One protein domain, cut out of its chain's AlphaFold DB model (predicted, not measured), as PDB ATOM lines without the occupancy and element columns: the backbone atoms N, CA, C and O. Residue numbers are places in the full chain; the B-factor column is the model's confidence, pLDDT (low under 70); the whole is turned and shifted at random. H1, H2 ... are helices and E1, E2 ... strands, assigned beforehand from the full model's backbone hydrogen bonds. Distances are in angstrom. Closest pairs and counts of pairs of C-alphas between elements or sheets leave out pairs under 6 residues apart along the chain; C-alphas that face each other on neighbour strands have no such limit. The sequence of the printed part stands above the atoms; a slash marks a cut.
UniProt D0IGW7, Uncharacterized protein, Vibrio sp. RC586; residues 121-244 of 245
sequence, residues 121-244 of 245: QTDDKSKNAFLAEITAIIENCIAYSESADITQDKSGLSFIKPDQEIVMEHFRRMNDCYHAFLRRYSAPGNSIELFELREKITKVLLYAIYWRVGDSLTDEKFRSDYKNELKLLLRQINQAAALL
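AT A GLANCE: This is residues 121 to 244 of the 245 residues of an uncharacterized protein of Vibrio sp. RC586 (UniProt D0IGW7). A small sheet of three short strands sits at one end of a bundle of four long helices, with H4 beginning over one face of the sheet. H2 and H3 lie side by side as a helical hairpin, H1 and H4 pair alongside it, and the four make an up-and-down bundle, each helix running against the one before it in the chain. The printed part has 124 residues, with four named helices and three named strands in the order H1, E1, E2, H2, H3, E3, H4; the sheet runs E1, E2, E3, antiparallel, and the class is mostly helix. The whole is compact, with a radius of gyration of the C-alphas of 15.7 A, and only just elongated, spanning 51 by 25 by 19 A.

HOW THE PARTS SIT: In the sheet, E2, residues 157 to 160, is the inner strand, between the edge strands E1, residues 150 to 152, and E3, residues 213 to 215. E1 and E2 form a hairpin, antiparallel at 155 degrees, with N 151 and O 159 at 2.8 A. E2 and E3 are antiparallel at 148 degrees, with N 158 and O 214 at 2.7 A. H4, residues 219 to 242, is on one face of the sheet, two layers, at a height over the sheet of 9.4 A. It lies only just over E2 and E3, with 3 C-alphas falling on each, and runs across the strands, at 68 degrees to E2 on the local plane. H1, residues 121 to 147, touches H4, opposite ways at a shallow tilt of 5 degrees; their closest C-alphas, Ile 142 and Lys 227, are 5.9 A apart. H3, residues 191 to 209, touches residues 230 to 241 of H4 alone, closest at the C-alphas of Leu 197 and Ala 240, 5.7 A. H2, residues 164 to 185, forms a helical hairpin with H3, at a shallow tilt of 10 degrees; their closest C-alphas, Val 167 and Ile 209, are 5.0 A apart. H2 and H4 are apart. In H3 and H4 every O i to N i+4 pair is within hydrogen-bond range; in H1 21 of 23 are, and in H2 17 of 18.

IN THESE COORDINATES: E2 is 10.4 A long, E1 6.6 A and E3 7.0 A. H1 begins at C-alpha 121, (-3.572, 101.499, 202.431), and is 39.7 A long. H2 is 31.1 A long, H3 26.5 A, and H4 34.7 A, ending at C-alpha 242, (10.318, 102.358, 206.908).

THE WHOLE: The two C-alphas farthest apart, Gln 121 and Lys 154, are 54.0 A apart. The printed part has no cut, and the six links between its named elements are tight. Mean pLDDT of the printed part is 82.7; residues 121 to 124, 186 to 191 and 216 to 217 are under 70.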
ATOM      1  N   GLN A 121      -3.725 102.300 203.662       46.44
ATOM      2  CA  GLN A 121      -3.572 101.499 202.431       46.44
ATOM      3  C   GLN A 121      -3.090 102.298 201.211       46.44
ATOM      4  O   GLN A 121      -2.516 101.736 200.274       46.44
ATOM      5  N   THR A 122      -3.335 103.611 201.189       50.81
ATOM      6  CA  THR A 122      -2.737 104.497 200.173       50.81
ATOM      7  C   THR A 122      -1.311 104.899 200.522       50.81
ATOM      8  O   THR A 122      -0.559 105.293 199.630       50.81
ATOM      9  N   ASP A 123      -0.934 104.774 201.789       58.91
ATOM     10  CA  ASP A 123       0.362 105.184 202.298       58.91
ATOM     11  C   ASP A 123       1.453 104.180 201.919       58.91
ATOM     12  O   ASP A 123       2.395 104.541 201.215       58.91
ATOM     13  N   ASP A 124       1.228 102.888 202.178       63.97
ATOM     14  CA  ASP A 124       2.153 101.830 201.755       63.97
ATOM     15  C   ASP A 124       2.334 101.785 200.234       63.97
ATOM     16  O   ASP A 124       3.443 101.605 199.738       63.97
ATOM     17  N   LYS A 125       1.266 101.999 199.455       71.06
ATOM     18  CA  LYS A 125       1.376 102.072 197.988       71.06
ATOM     19  C   LYS A 125       2.202 103.270 197.525       71.06
ATOM     20  O   LYS A 125       2.974 103.130 196.581       71.06
ATOM     21  N   SER A 126       2.054 104.423 198.174       73.19
ATOM     22  CA  SER A 126       2.796 105.641 197.822       73.19
ATOM     23  C   SER A 126       4.265 105.533 198.223       73.19
ATOM     24  O   SER A 126       5.144 105.879 197.438       73.19
ATOM     25  N   LYS A 127       4.536 104.975 199.403       80.88
ATOM     26  CA  LYS A 127       5.877 104.642 199.887       80.88
ATOM     27  C   LYS A 127       6.563 103.625 198.984       80.88
ATOM     28  O   LYS A 127       7.687 103.858 198.555       80.88
ATOM     29  N   ASN A 128       5.868 102.554 198.609       83.50
ATOM     30  CA  ASN A 128       6.390 101.558 197.675       83.50
ATOM     31  C   ASN A 128       6.651 102.153 196.286       83.50
ATOM     32  O   ASN A 128       7.678 101.849 195.689       83.50
ATOM     33  N   ALA A 129       5.774 103.031 195.787       84.94
ATOM     34  CA  ALA A 129       5.990 103.729 194.520       84.94
ATOM     35  C   ALA A 129       7.211 104.662 194.576       84.94
ATOM     36  O   ALA A 129       8.029 104.657 193.660       84.94
ATOM     37  N   PHE A 130       7.375 105.406 195.674       88.06
ATOM     38  CA  PHE A 130       8.550 106.245 195.915       88.06
ATOM     39  C   PHE A 130       9.844 105.416 195.934       88.06
ATOM     40  O   PHE A 130      10.801 105.738 195.228       88.06
ATOM     41  N   LEU A 131       9.865 104.320 196.699       90.50
ATOM     42  CA  LEU A 131      11.032 103.442 196.795       90.50
ATOM     43  C   LEU A 131      11.353 102.763 195.460       90.50
ATOM     44  O   LEU A 131      12.527 102.657 195.105       90.50
ATOM     45  N   ALA A 132      10.337 102.348 194.701       91.56
ATOM     46  CA  ALA A 132      10.514 101.770 193.373       91.56
ATOM     47  C   ALA A 132      11.144 102.773 192.396       91.56
ATOM     48  O   ALA A 132      12.093 102.428 191.699       91.56
ATOM     49  N   GLU A 133      10.680 104.025 192.391       90.81
ATOM     50  CA  GLU A 133      11.211 105.058 191.497       90.81
ATOM     51  C   GLU A 133      12.656 105.438 191.853       90.81
ATOM     52  O   GLU A 133      13.511 105.516 190.971       90.81
ATOM     53  N   ILE A 134      12.973 105.603 193.143       90.62
ATOM     54  CA  ILE A 134      14.355 105.849 193.589       90.62
ATOM     55  C   ILE A 134      15.267 104.668 193.241       90.62
ATOM     56  O   ILE A 134      16.396 104.880 192.794       90.62
ATOM     57  N   THR A 135      14.783 103.435 193.409       93.12
ATOM     58  CA  THR A 135      15.520 102.228 193.010       93.12
ATOM     59  C   THR A 135      15.812 102.249 191.514       93.12
ATOM     60  O   THR A 135      16.966 102.098 191.128       93.12
ATOM     61  N   ALA A 136      14.807 102.534 190.682       92.69
ATOM     62  CA  ALA A 136      14.963 102.603 189.233       92.69
ATOM     63  C   ALA A 136      15.958 103.694 188.800       92.69
ATOM     64  O   ALA A 136      16.763 103.472 187.900       92.69
ATOM     65  N   ILE A 137      15.950 104.868 189.444       90.88
ATOM     66  CA  ILE A 137      16.934 105.926 189.160       90.88
ATOM     67  C   ILE A 137      18.353 105.456 189.502       90.88
ATOM     68  O   ILE A 137      19.272 105.648 188.706       90.88
ATOM     69  N   ILE A 138      18.538 104.815 190.659       92.00
ATOM     70  CA  ILE A 138      19.838 104.281 191.081       92.00
ATOM     71  C   ILE A 138      20.327 103.187 190.125       92.00
ATOM     72  O   ILE A 138      21.494 103.192 189.736       92.00
ATOM     73  N   GLU A 139      19.453 102.265 189.731       92.31
ATOM     74  CA  GLU A 139      19.781 101.201 188.782       92.31
ATOM     75  C   GLU A 139      20.167 101.765 187.414       92.31
ATOM     76  O   GLU A 139      21.179 101.341 186.855       92.31
ATOM     77  N   ASN A 140      19.449 102.781 186.927       90.56
ATOM     78  CA  ASN A 140      19.795 103.481 185.692       90.56
ATOM     79  C   ASN A 140      21.168 104.160 185.783       90.56
ATOM     80  O   ASN A 140      21.966 104.042 184.858       90.56
ATOM     81  N   CYS A 141      21.478 104.816 186.905       89.50
ATOM     82  CA  CYS A 141      22.787 105.432 187.128       89.50
ATOM     83  C   CYS A 141      23.920 104.390 187.123       89.50
ATOM     84  O   CYS A 141      24.972 104.611 186.521       89.50
ATOM     85  N   ILE A 142      23.705 103.238 187.771       91.12
ATOM     86  CA  ILE A 142      24.678 102.137 187.794       91.12
ATOM     87  C   ILE A 142      24.874 101.585 186.380       91.12
ATOM     88  O   ILE A 142      26.013 101.488 185.928       91.12
ATOM     89  N   ALA A 143      23.790 101.281 185.664       91.12
ATOM     90  CA  ALA A 143      23.853 100.773 184.296       91.12
ATOM     91  C   ALA A 143      24.556 101.758 183.350       91.12
ATOM     92  O   ALA A 143      25.421 101.364 182.570       91.12
ATOM     93  N   TYR A 144      24.256 103.054 183.465       87.88
ATOM     94  CA  TYR A 144      24.938 104.082 182.686       87.88
ATOM     95  C   TYR A 144      26.445 104.087 182.963       87.88
ATOM     96  O   TYR A 144      27.240 104.050 182.025       87.88
ATOM     97  N   SER A 145      26.854 104.019 184.236       88.25
ATOM     98  CA  SER A 145      28.274 104.009 184.619       88.25
ATOM     99  C   SER A 145      29.071 102.810 184.086       88.25
ATOM    100  O   SER A 145      30.291 102.899 183.946       88.25
ATOM    101  N   GLU A 146      28.406 101.697 183.763       88.12
ATOM    102  CA  GLU A 146      29.039 100.526 183.141       88.12
ATOM    103  C   GLU A 146      29.406 100.776 181.667       88.12
ATOM    104  O   GLU A 146      30.349 100.166 181.169       88.12
ATOM    105  N   SER A 147      28.712 101.699 180.991       86.31
ATOM    106  CA  SER A 147      28.935 102.037 179.574       86.31
ATOM    107  C   SER A 147      29.589 103.401 179.339       86.31
ATOM    108  O   SER A 147      30.090 103.653 178.247       86.31
ATOM    109  N   ALA A 148      29.593 104.275 180.344       86.00
ATOM    110  CA  ALA A 148      30.150 105.614 180.236       86.00
ATOM    111  C   ALA A 148      31.685 105.623 180.334       86.00
ATOM    112  O   ALA A 148      32.286 104.905 181.149       86.00
ATOM    113  N   ASP A 149      32.303 106.499 179.542       86.31
ATOM    114  CA  ASP A 149      33.738 106.760 179.587       86.31
ATOM    115  C   ASP A 149      34.114 107.496 180.880       86.31
ATOM    116  O   ASP A 149      33.539 108.535 181.231       86.31
ATOM    117  N   ILE A 150      35.117 106.971 181.584       86.69
ATOM    118  CA  ILE A 150      35.667 107.598 182.785       86.69
ATOM    119  C   ILE A 150      36.831 108.484 182.361       86.69
ATOM    120  O   ILE A 150      37.807 108.044 181.761       86.69
ATOM    121  N   THR A 151      36.713 109.769 182.672       86.50
ATOM    122  CA  THR A 151      37.767 110.746 182.425       86.50
ATOM    123  C   THR A 151      38.664 110.834 183.650       86.50
ATOM    124  O   THR A 151      38.174 111.038 184.761       86.50
ATOM    125  N   GLN A 152      39.974 110.727 183.437       85.06
ATOM    126  CA  GLN A 152      40.987 111.044 184.438       85.06
ATOM    127  C   GLN A 152      41.590 112.413 184.127       85.06
ATOM    128  O   GLN A 152      42.181 112.626 183.066       85.06
ATOM    129  N   ASP A 153      41.411 113.358 185.045       81.38
ATOM    130  CA  ASP A 153      42.030 114.671 184.960       81.38
ATOM    131  C   ASP A 153      43.489 114.632 185.444       81.38
ATOM    132  O   ASP A 153      43.904 113.764 186.214       81.38
ATOM    133  N   LYS A 154      44.282 115.623 185.026       80.88
ATOM    134  CA  LYS A 154      45.698 115.769 185.407       80.88
ATOM    135  C   LYS A 154      45.908 115.950 186.912       80.88
ATOM    136  O   LYS A 154      47.023 115.761 187.388       80.88
ATOM    137  N   SER A 155      44.859 116.320 187.644       80.25
ATOM    138  CA  SER A 155      44.837 116.372 189.109       80.25
ATOM    139  C   SER A 155      44.817 114.995 189.789       80.25
ATOM    140  O   SER A 155      44.956 114.940 191.005       80.25
ATOM    141  N   GLY A 156      44.642 113.902 189.036       80.50
ATOM    142  CA  GLY A 156      44.435 112.551 189.573       80.50
ATOM    143  C   GLY A 156      42.959 112.206 189.793       80.50
ATOM    144  O   GLY A 156      42.628 111.061 190.085       80.50
ATOM    145  N   LEU A 157      42.043 113.158 189.604       83.94
ATOM    146  CA  LEU A 157      40.612 112.929 189.784       83.94
ATOM    147  C   LEU A 157      40.008 112.149 188.614       83.94
ATOM    148  O   LEU A 157      40.262 112.443 187.451       83.94
ATOM    149  N   SER A 158      39.158 111.180 188.937       85.12
ATOM    150  CA  SER A 158      38.399 110.349 188.003       85.12
ATOM    151  C   SER A 158      36.909 110.666 188.117       85.12
ATOM    152  O   SER A 158      36.367 110.675 189.227       85.12
ATOM    153  N   PHE A 159      36.242 110.915 186.992       85.56
ATOM    154  CA  PHE A 159      34.806 111.208 186.949       85.56
ATOM    155  C   PHE A 159      34.180 110.829 185.604       85.56
ATOM    156  O   PHE A 159      34.857 110.733 184.581       85.56
ATOM    157  N   ILE A 160      32.860 110.649 185.599       86.25
ATOM    158  CA  ILE A 160      32.073 110.502 184.371       86.25
ATOM    159  C   ILE A 160      31.677 111.899 183.901       86.25
ATOM    160  O   ILE A 160      31.145 112.693 184.681       86.25
ATOM    161  N   LYS A 161      31.931 112.220 182.627       81.75
ATOM    162  CA  LYS A 161      31.470 113.490 182.064       81.75
ATOM    163  C   LYS A 161      29.936 113.465 181.987       81.75
ATOM    164  O   LYS A 161      29.385 112.544 181.384       81.75
ATOM    165  N   PRO A 162      29.236 114.445 182.580       75.88
ATOM    166  CA  PRO A 162      27.784 114.447 182.574       75.88
ATOM    167  C   PRO A 162      27.236 114.660 181.163       75.88
ATOM    168  O   PRO A 162      27.646 115.586 180.461       75.88
ATOM    169  N   ASP A 163      26.285 113.810 180.785       82.94
ATOM    170  CA  ASP A 163      25.410 114.027 179.640       82.94
ATOM    171  C   ASP A 163      24.195 114.842 180.095       82.94
ATOM    172  O   ASP A 163      23.514 114.486 181.060       82.94
ATOM    173  N   GLN A 164      23.943 115.967 179.428       82.56
ATOM    174  CA  GLN A 164      22.922 116.915 179.857       82.56
ATOM    175  C   GLN A 164      21.503 116.334 179.780       82.56
ATOM    176  O   GLN A 164      20.679 116.661 180.635       82.56
ATOM    177  N   GLU A 165      21.199 115.492 178.793       85.69
ATOM    178  CA  GLU A 165      19.862 114.914 178.636       85.69
ATOM    179  C   GLU A 165      19.588 113.895 179.743       85.69
ATOM    180  O   GLU A 165      18.559 113.983 180.420       85.69
ATOM    181  N   ILE A 166      20.556 113.013 180.008       81.75
ATOM    182  CA  ILE A 166      20.473 111.995 181.069       81.75
ATOM    183  C   ILE A 166      20.336 112.656 182.444       81.75
ATOM    184  O   ILE A 166      19.470 112.295 183.247       81.75
ATOM    185  N   VAL A 167      21.148 113.682 182.703       83.81
ATOM    186  CA  VAL A 167      21.104 114.446 183.954       83.81
ATOM    187  C   VAL A 167      19.744 115.118 184.154       83.81
ATOM    188  O   VAL A 167      19.173 115.050 185.246       83.81
ATOM    189  N   MET A 168      19.200 115.753 183.114       85.06
ATOM    190  CA  MET A 168      17.900 116.425 183.194       85.06
ATOM    191  C   MET A 168      16.744 115.439 183.381       85.06
ATOM    192  O   MET A 168      15.798 115.744 184.114       85.06
ATOM    193  N   GLU A 169      16.817 114.258 182.765       87.00
ATOM    194  CA  GLU A 169      15.841 113.189 182.974       87.00
ATOM    195  C   GLU A 169      15.841 112.723 184.437       87.00
ATOM    196  O   GLU A 169      14.790 112.713 185.087       87.00
ATOM    197  N   HIS A 170      17.015 112.388 184.981       84.44
ATOM    198  CA  HIS A 170      17.152 111.941 186.368       84.44
ATOM    199  C   HIS A 170      16.713 113.015 187.367       84.44
ATOM    200  O   HIS A 170      15.986 112.707 188.316       84.44
ATOM    201  N   PHE A 171      17.078 114.279 187.128       84.94
ATOM    202  CA  PHE A 171      16.639 115.395 187.962       84.94
ATOM    203  C   PHE A 171      15.116 115.525 187.985       84.94
ATOM    204  O   PHE A 171      14.533 115.594 189.067       84.94
ATOM    205  N   ARG A 172      14.455 115.522 186.816       86.50
ATOM    206  CA  ARG A 172      12.990 115.642 186.735       86.50
ATOM    207  C   ARG A 172      12.308 114.509 187.502       86.50
ATOM    208  O   ARG A 172      11.483 114.784 188.370       86.50
ATOM    209  N   ARG A 173      12.692 113.258 187.230       87.12
ATOM    210  CA  ARG A 173      12.107 112.070 187.876       87.12
ATOM    211  C   ARG A 173      12.257 112.117 189.394       87.12
ATOM    212  O   ARG A 173      11.292 111.893 190.123       87.12
ATOM    213  N   MET A 174      13.447 112.470 189.877       84.75
ATOM    214  CA  MET A 174      13.720 112.544 191.310       84.75
ATOM    215  C   MET A 174      12.975 113.701 191.980       84.75
ATOM    216  O   MET A 174      12.417 113.521 193.060       84.75
ATOM    217  N   ASN A 175      12.931 114.868 191.336       84.00
ATOM    218  CA  ASN A 175      12.228 116.040 191.843       84.00
ATOM    219  C   ASN A 175      10.714 115.794 191.944       84.00
ATOM    220  O   ASN A 175      10.113 116.085 192.978       84.00
ATOM    221  N   ASP A 176      10.109 115.210 190.907       82.94
ATOM    222  CA  ASP A 176       8.678 114.901 190.875       82.94
ATOM    223  C   ASP A 176       8.309 113.863 191.945       82.94
ATOM    224  O   ASP A 176       7.374 114.067 192.727       82.94
ATOM    225  N   CYS A 177       9.097 112.787 192.041       82.75
ATOM    226  CA  CYS A 177       8.923 111.736 193.041       82.75
ATOM    227  C   CYS A 177       9.064 112.281 194.475       82.75
ATOM    228  O   CYS A 177       8.209 112.038 195.331       82.75
ATOM    229  N   TYR A 178      10.093 113.093 194.733       82.19
ATOM    230  CA  TYR A 178      10.331 113.680 196.051       82.19
ATOM    231  C   TYR A 178       9.250 114.689 196.455       82.19
ATOM    232  O   TYR A 178       8.809 114.699 197.605       82.19
ATOM    233  N   HIS A 179       8.764 115.514 195.526       80.25
ATOM    234  CA  HIS A 179       7.672 116.444 195.813       80.25
ATOM    235  C   HIS A 179       6.349 115.733 196.097       80.25
ATOM    236  O   HIS A 179       5.627 116.141 197.013       80.25
ATOM    237  N   ALA A 180       6.031 114.684 195.335       77.69
ATOM    238  CA  ALA A 180       4.861 113.852 195.595       77.69
ATOM    239  C   ALA A 180       4.935 113.225 196.996       77.69
ATOM    240  O   ALA A 180       3.956 113.260 197.743       77.69
ATOM    241  N   PHE A 181       6.120 112.748 197.378       79.12
ATOM    242  CA  PHE A 181       6.391 112.187 198.694       79.12
ATOM    243  C   PHE A 181       6.245 113.222 199.822       79.12
ATOM    244  O   PHE A 181       5.490 113.015 200.769       79.12
ATOM    245  N   LEU A 182       6.900 114.383 199.714       77.00
ATOM    246  CA  LEU A 182       6.841 115.419 200.750       77.00
ATOM    247  C   LEU A 182       5.425 115.937 200.994       77.00
ATOM    248  O   LEU A 182       5.049 116.122 202.146       77.00
ATOM    249  N   ARG A 183       4.623 116.130 199.938       75.06
ATOM    250  CA  ARG A 183       3.213 116.544 200.081       75.06
ATOM    251  C   ARG A 183       2.403 115.596 200.961       75.06
ATOM    252  O   ARG A 183       1.408 116.018 201.544       75.06
ATOM    253  N   ARG A 184       2.796 114.325 201.001       71.06
ATOM    254  CA  ARG A 184       2.118 113.267 201.741       71.06
ATOM    255  C   ARG A 184       2.600 113.192 203.187       71.06
ATOM    256  O   ARG A 184       1.775 113.141 204.089       71.06
ATOM    257  N   TYR A 185       3.916 113.237 203.392       72.12
ATOM    258  CA  TYR A 185       4.534 112.909 204.679       72.12
ATOM    259  C   TYR A 185       4.913 114.111 205.546       72.12
ATOM    260  O   TYR A 185       5.283 113.910 206.700       72.12
ATOM    261  N   SER A 186       4.782 115.354 205.061       66.50
ATOM    262  CA  SER A 186       5.144 116.583 205.795       66.50
ATOM    263  C   SER A 186       4.230 116.936 206.986       66.50
ATOM    264  O   SER A 186       4.135 118.106 207.363       66.50
ATOM    265  N   ALA A 187       3.518 115.965 207.556       60.38
ATOM    266  CA  ALA A 187       2.669 116.157 208.725       60.38
ATOM    267  C   ALA A 187       3.504 116.337 210.018       60.38
ATOM    268  O   ALA A 187       4.647 115.874 210.093       60.38
ATOM    269  N   PRO A 188       2.955 116.992 211.061       52.03
ATOM    270  CA  PRO A 188       3.620 117.106 212.359       52.03
ATOM    271  C   PRO A 188       3.847 115.716 212.974       52.03
ATOM    272  O   PRO A 188       2.881 115.003 213.229       52.03
ATOM    273  N   GLY A 189       5.107 115.343 213.215       58.31
ATOM    274  CA  GLY A 189       5.489 114.045 213.796       58.31
ATOM    275  C   GLY A 189       6.669 113.363 213.099       58.31
ATOM    276  O   GLY A 189       7.484 112.762 213.779       58.31
ATOM    277  N   ASN A 190       6.826 113.557 211.784       62.41
ATOM    278  CA  ASN A 190       7.869 112.907 210.969       62.41
ATOM    279  C   ASN A 190       9.117 113.791 210.738       62.41
ATOM    280  O   ASN A 190       9.857 113.612 209.770       62.41
ATOM    281  N   SER A 191       9.323 114.845 211.535       66.38
ATOM    282  CA  SER A 191      10.278 115.914 211.194       66.38
ATOM    283  C   SER A 191      11.745 115.472 211.167       66.38
ATOM    284  O   SER A 191      12.525 116.053 210.414       66.38
ATOM    285  N   ILE A 192      12.126 114.472 211.970       76.31
ATOM    286  CA  ILE A 192      13.510 113.977 212.045       76.31
ATOM    287  C   ILE A 192      13.762 112.986 210.906       76.31
ATOM    288  O   ILE A 192      14.721 113.130 210.152       76.31
ATOM    289  N   GLU A 193      12.845 112.050 210.706       77.69
ATOM    290  CA  GLU A 193      12.897 111.012 209.679       77.69
ATOM    291  C   GLU A 193      12.868 111.630 208.274       77.69
ATOM    292  O   GLU A 193      13.615 111.221 207.384       77.69
ATOM    293  N   LEU A 194      12.072 112.688 208.073       79.50
ATOM    294  CA  LEU A 194      12.077 113.464 206.831       79.50
ATOM    295  C   LEU A 194      13.393 114.207 206.600       79.50
ATOM    296  O   LEU A 194      13.799 114.371 205.447       79.50
ATOM    297  N   PHE A 195      14.054 114.672 207.663       80.81
ATOM    298  CA  PHE A 195      15.357 115.325 207.553       80.81
ATOM    299  C   PHE A 195      16.432 114.321 207.127       80.81
ATOM    300  O   PHE A 195      17.175 114.584 206.178       80.81
ATOM    301  N   GLU A 196      16.461 113.147 207.760       82.69
ATOM    302  CA  GLU A 196      17.373 112.062 207.393       82.69
ATOM    303  C   GLU A 196      17.132 111.590 205.956       82.69
ATOM    304  O   GLU A 196      18.067 111.514 205.155       82.69
ATOM    305  N   LEU A 197      15.871 111.344 205.591       84.31
ATOM    306  CA  LEU A 197      15.506 110.922 204.244       84.31
ATOM    307  C   LEU A 197      15.902 111.976 203.199       84.31
ATOM    308  O   LEU A 197      16.474 111.632 202.162       84.31
ATOM    309  N   ARG A 198      15.665 113.264 203.482       85.44
ATOM    310  CA  ARG A 198      16.095 114.374 202.620       85.44
ATOM    311  C   ARG A 198      17.603 114.359 202.393       85.44
ATOM    312  O   ARG A 198      18.038 114.547 201.257       85.44
ATOM    313  N   GLU A 199      18.401 114.153 203.439       87.56
ATOM    314  CA  GLU A 199      19.862 114.097 203.320       87.56
ATOM    315  C   GLU A 199      20.293 112.973 202.367       87.56
ATOM    316  O   GLU A 199      21.127 113.188 201.483       87.56
ATOM    317  N   LYS A 200      19.690 111.783 202.496       89.19
ATOM    318  CA  LYS A 200      20.019 110.634 201.638       89.19
ATOM    319  C   LYS A 200      19.601 110.857 200.190       89.19
ATOM    320  O   LYS A 200      20.410 110.629 199.296       89.19
ATOM    321  N   ILE A 201      18.388 111.356 199.951       86.56
ATOM    322  CA  ILE A 201      17.903 111.667 198.596       86.56
ATOM    323  C   ILE A 201      18.776 112.740 197.946       86.56
ATOM    324  O   ILE A 201      19.137 112.608 196.783       86.56
ATOM    325  N   THR A 202      19.192 113.761 198.702       87.50
ATOM    326  CA  THR A 202      20.097 114.802 198.190       87.50
ATOM    327  C   THR A 202      21.431 114.203 197.742       87.50
ATOM    328  O   THR A 202      21.951 114.580 196.697       87.50
ATOM    329  N   LYS A 203      21.975 113.228 198.481       89.94
ATOM    330  CA  LYS A 203      23.192 112.512 198.066       89.94
ATOM    331  C   LYS A 203      22.986 111.706 196.782       89.94
ATOM    332  O   LYS A 203      23.842 111.767 195.905       89.94
ATOM    333  N   VAL A 204      21.853 111.015 196.633       88.81
ATOM    334  CA  VAL A 204      21.525 110.313 195.377       88.81
ATOM    335  C   VAL A 204      21.393 111.307 194.221       88.81
ATOM    336  O   VAL A 204      21.943 111.062 193.153       88.81
ATOM    337  N   LEU A 205      20.748 112.455 194.440       87.62
ATOM    338  CA  LEU A 205      20.618 113.518 193.443       87.62
ATOM    339  C   LEU A 205      21.987 114.021 192.974       87.62
ATOM    340  O   LEU A 205      22.226 114.139 191.776       87.62
ATOM    341  N   LEU A 206      22.910 114.264 193.907       87.81
ATOM    342  CA  LEU A 206      24.276 114.660 193.569       87.81
ATOM    343  C   LEU A 206      24.976 113.590 192.725       87.81
ATOM    344  O   LEU A 206      25.619 113.925 191.738       87.81
ATOM    345  N   TYR A 207      24.808 112.313 193.063       88.25
ATOM    346  CA  TYR A 207      25.427 111.209 192.326       88.25
ATOM    347  C   TYR A 207      24.762 110.911 190.980       88.25
ATOM    348  O   TYR A 207      25.421 110.332 190.122       88.25
ATOM    349  N   ALA A 208      23.507 111.310 190.784       85.44
ATOM    350  CA  ALA A 208      22.793 111.183 189.515       85.44
ATOM    351  C   ALA A 208      23.061 112.360 188.558       85.44
ATOM    352  O   ALA A 208      23.016 112.190 187.346       85.44
ATOM    353  N   ILE A 209      23.326 113.559 189.095       81.75
ATOM    354  CA  ILE A 209      23.544 114.786 188.304       81.75
ATOM    355  C   ILE A 209      25.029 115.028 188.041       81.75
ATOM    356  O   ILE A 209      25.425 115.357 186.925       81.75
ATOM    357  N   TYR A 210      25.849 114.905 189.082       80.31
ATOM    358  CA  TYR A 210      27.265 115.268 189.047       80.31
ATOM    359  C   TYR A 210      28.195 114.060 189.047       80.31
ATOM    360  O   TYR A 210      29.404 114.235 188.915       80.31
ATOM    361  N   TRP A 211      27.634 112.851 189.162       82.25
ATOM    362  CA  TRP A 211      28.382 111.606 189.306       82.25
ATOM    363  C   TRP A 211      29.318 111.634 190.523       82.25
ATOM    364  O   TRP A 211      29.377 112.591 191.300       82.25
ATOM    365  N   ARG A 212      30.023 110.529 190.751       80.00
ATOM    366  CA  ARG A 212      31.086 110.488 191.757       80.00
ATOM    367  C   ARG A 212      32.352 111.110 191.183       80.00
ATOM    368  O   ARG A 212      32.682 110.899 190.020       80.00
ATOM    369  N   VAL A 213      33.084 111.820 192.032       80.69
ATOM    370  CA  VAL A 213      34.472 112.210 191.774       80.69
ATOM    371  C   VAL A 213      35.338 111.371 192.706       80.69
ATOM    372  O   VAL A 213      35.162 111.425 193.922       80.69
ATOM    373  N   GLY A 214      36.208 110.539 192.140       77.69
ATOM    374  CA  GLY A 214      37.124 109.676 192.889       77.69
ATOM    375  C   GLY A 214      38.574 110.093 192.674       77.69
ATOM    376  O   GLY A 214      38.906 110.605 191.613       77.69
ATOM    377  N   ASP A 215      39.440 109.865 193.655       76.50
ATOM    378  CA  ASP A 215      40.874 110.131 193.519       76.50
ATOM    379  C   ASP A 215      41.612 108.876 193.034       76.50
ATOM    380  O   ASP A 215      41.558 107.830 193.681       76.50
ATOM    381  N   SER A 216      42.291 108.994 191.892       60.19
ATOM    382  CA  SER A 216      43.274 108.041 191.370       60.19
ATOM    383  C   SER A 216      42.775 106.592 191.290       60.19
ATOM    384  O   SER A 216      43.505 105.643 191.579       60.19
ATOM    385  N   LEU A 217      41.509 106.403 190.909       68.88
ATOM    386  CA  LEU A 217      40.898 105.081 190.817       68.88
ATOM    387  C   LEU A 217      41.074 104.508 189.415       68.88
ATOM    388  O   LEU A 217      40.900 105.208 188.417       68.88
ATOM    389  N   THR A 218      41.341 103.204 189.337       84.00
ATOM    390  CA  THR A 218      41.095 102.483 188.090       84.00
ATOM    391  C   THR A 218      39.611 102.560 187.757       84.00
ATOM    392  O   THR A 218      38.755 102.607 188.643       84.00
ATOM    393  N   ASP A 219      39.310 102.516 186.471       85.06
ATOM    394  CA  ASP A 219      37.968 102.402 185.915       85.06
ATOM    395  C   ASP A 219      37.076 101.394 186.663       85.06
ATOM    396  O   ASP A 219      35.950 101.692 187.064       85.06
ATOM    397  N   GLU A 220      37.603 100.198 186.916       86.38
ATOM    398  CA  GLU A 220      36.908  99.123 187.632       86.38
ATOM    399  C   GLU A 220      36.636  99.488 189.093       86.38
ATOM    400  O   GLU A 220      35.549  99.230 189.621       86.38
ATOM    401  N   LYS A 221      37.611 100.118 189.754       87.44
ATOM    402  CA  LYS A 221      37.490 100.531 191.150       87.44
ATOM    403  C   LYS A 221      36.502 101.685 191.301       87.44
ATOM    404  O   LYS A 221      35.684 101.653 192.219       87.44
ATOM    405  N   PHE A 222      36.518 102.648 190.382       88.88
ATOM    406  CA  PHE A 222      35.552 103.740 190.336       88.88
ATOM    407  C   PHE A 222      34.120 103.209 190.211       88.88
ATOM    408  O   PHE A 222      33.273 103.554 191.036       88.88
ATOM    409  N   ARG A 223      33.864 102.327 189.231       89.12
ATOM    410  CA  ARG A 223      32.538 101.725 188.999       89.12
ATOM    411  C   ARG A 223      32.071 100.901 190.198       89.12
ATOM    412  O   ARG A 223      30.921 101.017 190.617       89.12
ATOM    413  N   SER A 224      32.967 100.099 190.780       89.88
ATOM    414  CA  SER A 224      32.670  99.289 191.966       89.88
ATOM    415  C   SER A 224      32.276 100.154 193.163       89.88
ATOM    416  O   SER A 224      31.232  99.929 193.774       89.88
ATOM    417  N   ASP A 225      33.064 101.183 193.470       89.62
ATOM    418  CA  ASP A 225      32.780 102.074 194.591       89.62
ATOM    419  C   ASP A 225      31.485 102.866 194.374       89.62
ATOM    420  O   ASP A 225      30.644 102.900 195.270       89.62
ATOM    421  N   TYR A 226      31.276 103.425 193.178       90.31
ATOM    422  CA  TYR A 226      30.049 104.148 192.829       90.31
ATOM    423  C   TYR A 226      28.799 103.277 193.022       90.31
ATOM    424  O   TYR A 226      27.842 103.670 193.694       90.31
ATOM    425  N   LYS A 227      28.839 102.041 192.510       92.12
ATOM    426  CA  LYS A 227      27.774 101.045 192.676       92.12
ATOM    427  C   LYS A 227      27.523 100.707 194.143       92.12
ATOM    428  O   LYS A 227      26.369 100.604 194.560       92.12
ATOM    429  N   ASN A 228      28.581 100.524 194.929       92.56
ATOM    430  CA  ASN A 228      28.469 100.185 196.346       92.56
ATOM    431  C   ASN A 228      27.891 101.344 197.169       92.56
ATOM    432  O   ASN A 228      27.011 101.118 198.001       92.56
ATOM    433  N   GLU A 229      28.334 102.574 196.915       92.44
ATOM    434  CA  GLU A 229      27.834 103.774 197.584       92.44
ATOM    435  C   GLU A 229      26.350 104.016 197.266       92.44
ATOM    436  O   GLU A 229      25.552 104.219 198.183       92.44
ATOM    437  N   LEU A 230      25.941 103.901 195.997       92.62
ATOM    438  CA  LEU A 230      24.533 104.022 195.607       92.62
ATOM    439  C   LEU A 230      23.648 102.938 196.240       92.62
ATOM    440  O   LEU A 230      22.565 103.240 196.745       92.62
ATOM    441  N   LYS A 231      24.108 101.682 196.287       93.00
ATOM    442  CA  LYS A 231      23.378 100.599 196.970       93.00
ATOM    443  C   LYS A 231      23.274 100.826 198.478       93.00
ATOM    444  O   LYS A 231      22.241 100.517 199.076       93.00
ATOM    445  N   LEU A 232      24.319 101.373 199.100       93.56
ATOM    446  CA  LEU A 232      24.290 101.750 200.512       93.56
ATOM    447  C   LEU A 232      23.268 102.866 200.763       93.56
ATOM    448  O   LEU A 232      22.484 102.761 201.706       93.56
ATOM    449  N   LEU A 233      23.241 103.894 199.911       93.12
ATOM    450  CA  LEU A 233      22.249 104.969 199.982       93.12
ATOM    451  C   LEU A 233      20.826 104.428 199.827       93.12
ATOM    452  O   LEU A 233      19.973 104.770 200.640       93.12
ATOM    453  N   LEU A 234      20.577 103.529 198.869       93.06
ATOM    454  CA  LEU A 234      19.265 102.896 198.703       93.06
ATOM    455  C   LEU A 234      18.828 102.147 199.968       93.06
ATOM    456  O   LEU A 234      17.698 102.295 200.430       93.06
ATOM    457  N   ARG A 235      19.734 101.374 200.578       92.19
ATOM    458  CA  ARG A 235      19.450 100.688 201.844       92.19
ATOM    459  C   ARG A 235      19.101 101.677 202.960       92.19
ATOM    460  O   ARG A 235      18.163 101.420 203.708       92.19
ATOM    461  N   GLN A 236      19.827 102.789 203.068       91.00
ATOM    462  CA  GLN A 236      19.547 103.834 204.060       91.00
ATOM    463  C   GLN A 236      18.201 104.525 203.800       91.00
ATOM    464  O   GLN A 236      17.463 104.783 204.745       91.00
ATOM    465  N   ILE A 237      17.850 104.767 202.535       89.75
ATOM    466  CA  ILE A 237      16.550 105.321 202.131       89.75
ATOM    467  C   ILE A 237      15.418 104.364 202.504       89.75
ATOM    468  O   ILE A 237      14.445 104.798 203.110       89.75
ATOM    469  N   ASN A 238      15.561 103.065 202.223       87.75
ATOM    470  CA  ASN A 238      14.578 102.053 202.617       87.75
ATOM    471  C   ASN A 238      14.368 102.028 204.139       87.75
ATOM    472  O   ASN A 238      13.232 101.950 204.601       87.75
ATOM    473  N   GLN A 239      15.450 102.122 204.918       86.31
ATOM    474  CA  GLN A 239      15.383 102.166 206.381       86.31
ATOM    475  C   GLN A 239      14.688 103.434 206.887       86.31
ATOM    476  O   GLN A 239      13.768 103.329 207.688       86.31
ATOM    477  N   ALA A 240      15.077 104.611 206.392       84.69
ATOM    478  CA  ALA A 240      14.460 105.877 206.788       84.69
ATOM    479  C   ALA A 240      12.981 105.937 206.382       84.69
ATOM    480  O   ALA A 240      12.132 106.332 207.172       84.69
ATOM    481  N   ALA A 241      12.650 105.466 205.176       84.25
ATOM    482  CA  ALA A 241      11.271 105.392 204.720       84.25
ATOM    483  C   ALA A 241      10.439 104.450 205.598       84.25
ATOM    484  O   ALA A 241       9.289 104.762 205.892       84.25
ATOM    485  N   ALA A 242      11.000 103.316 206.038       83.31
ATOM    486  CA  ALA A 242      10.318 102.358 206.908       83.31
ATOM    487  C   ALA A 242       9.849 102.974 208.238       83.31
ATOM    488  O   ALA A 242       8.821 102.538 208.746       83.31
ATOM    489  N   LEU A 243      10.557 103.988 208.744       79.75
ATOM    490  CA  LEU A 243      10.275 104.665 210.015       79.75
ATOM    491  C   LEU A 243       9.203 105.760 209.921       79.75
ATOM    492  O   LEU A 243       8.783 106.277 210.951       79.75
ATOM    493  N   LEU A 244       8.764 106.120 208.714       74.06
ATOM    494  CA  LEU A 244       7.725 107.131 208.524       74.06
ATOM    495  C   LEU A 244       6.335 106.575 208.833       74.06
ATOM    496  O   LEU A 244       6.016 105.450 208.432       74.06
TER     497      LEU A 244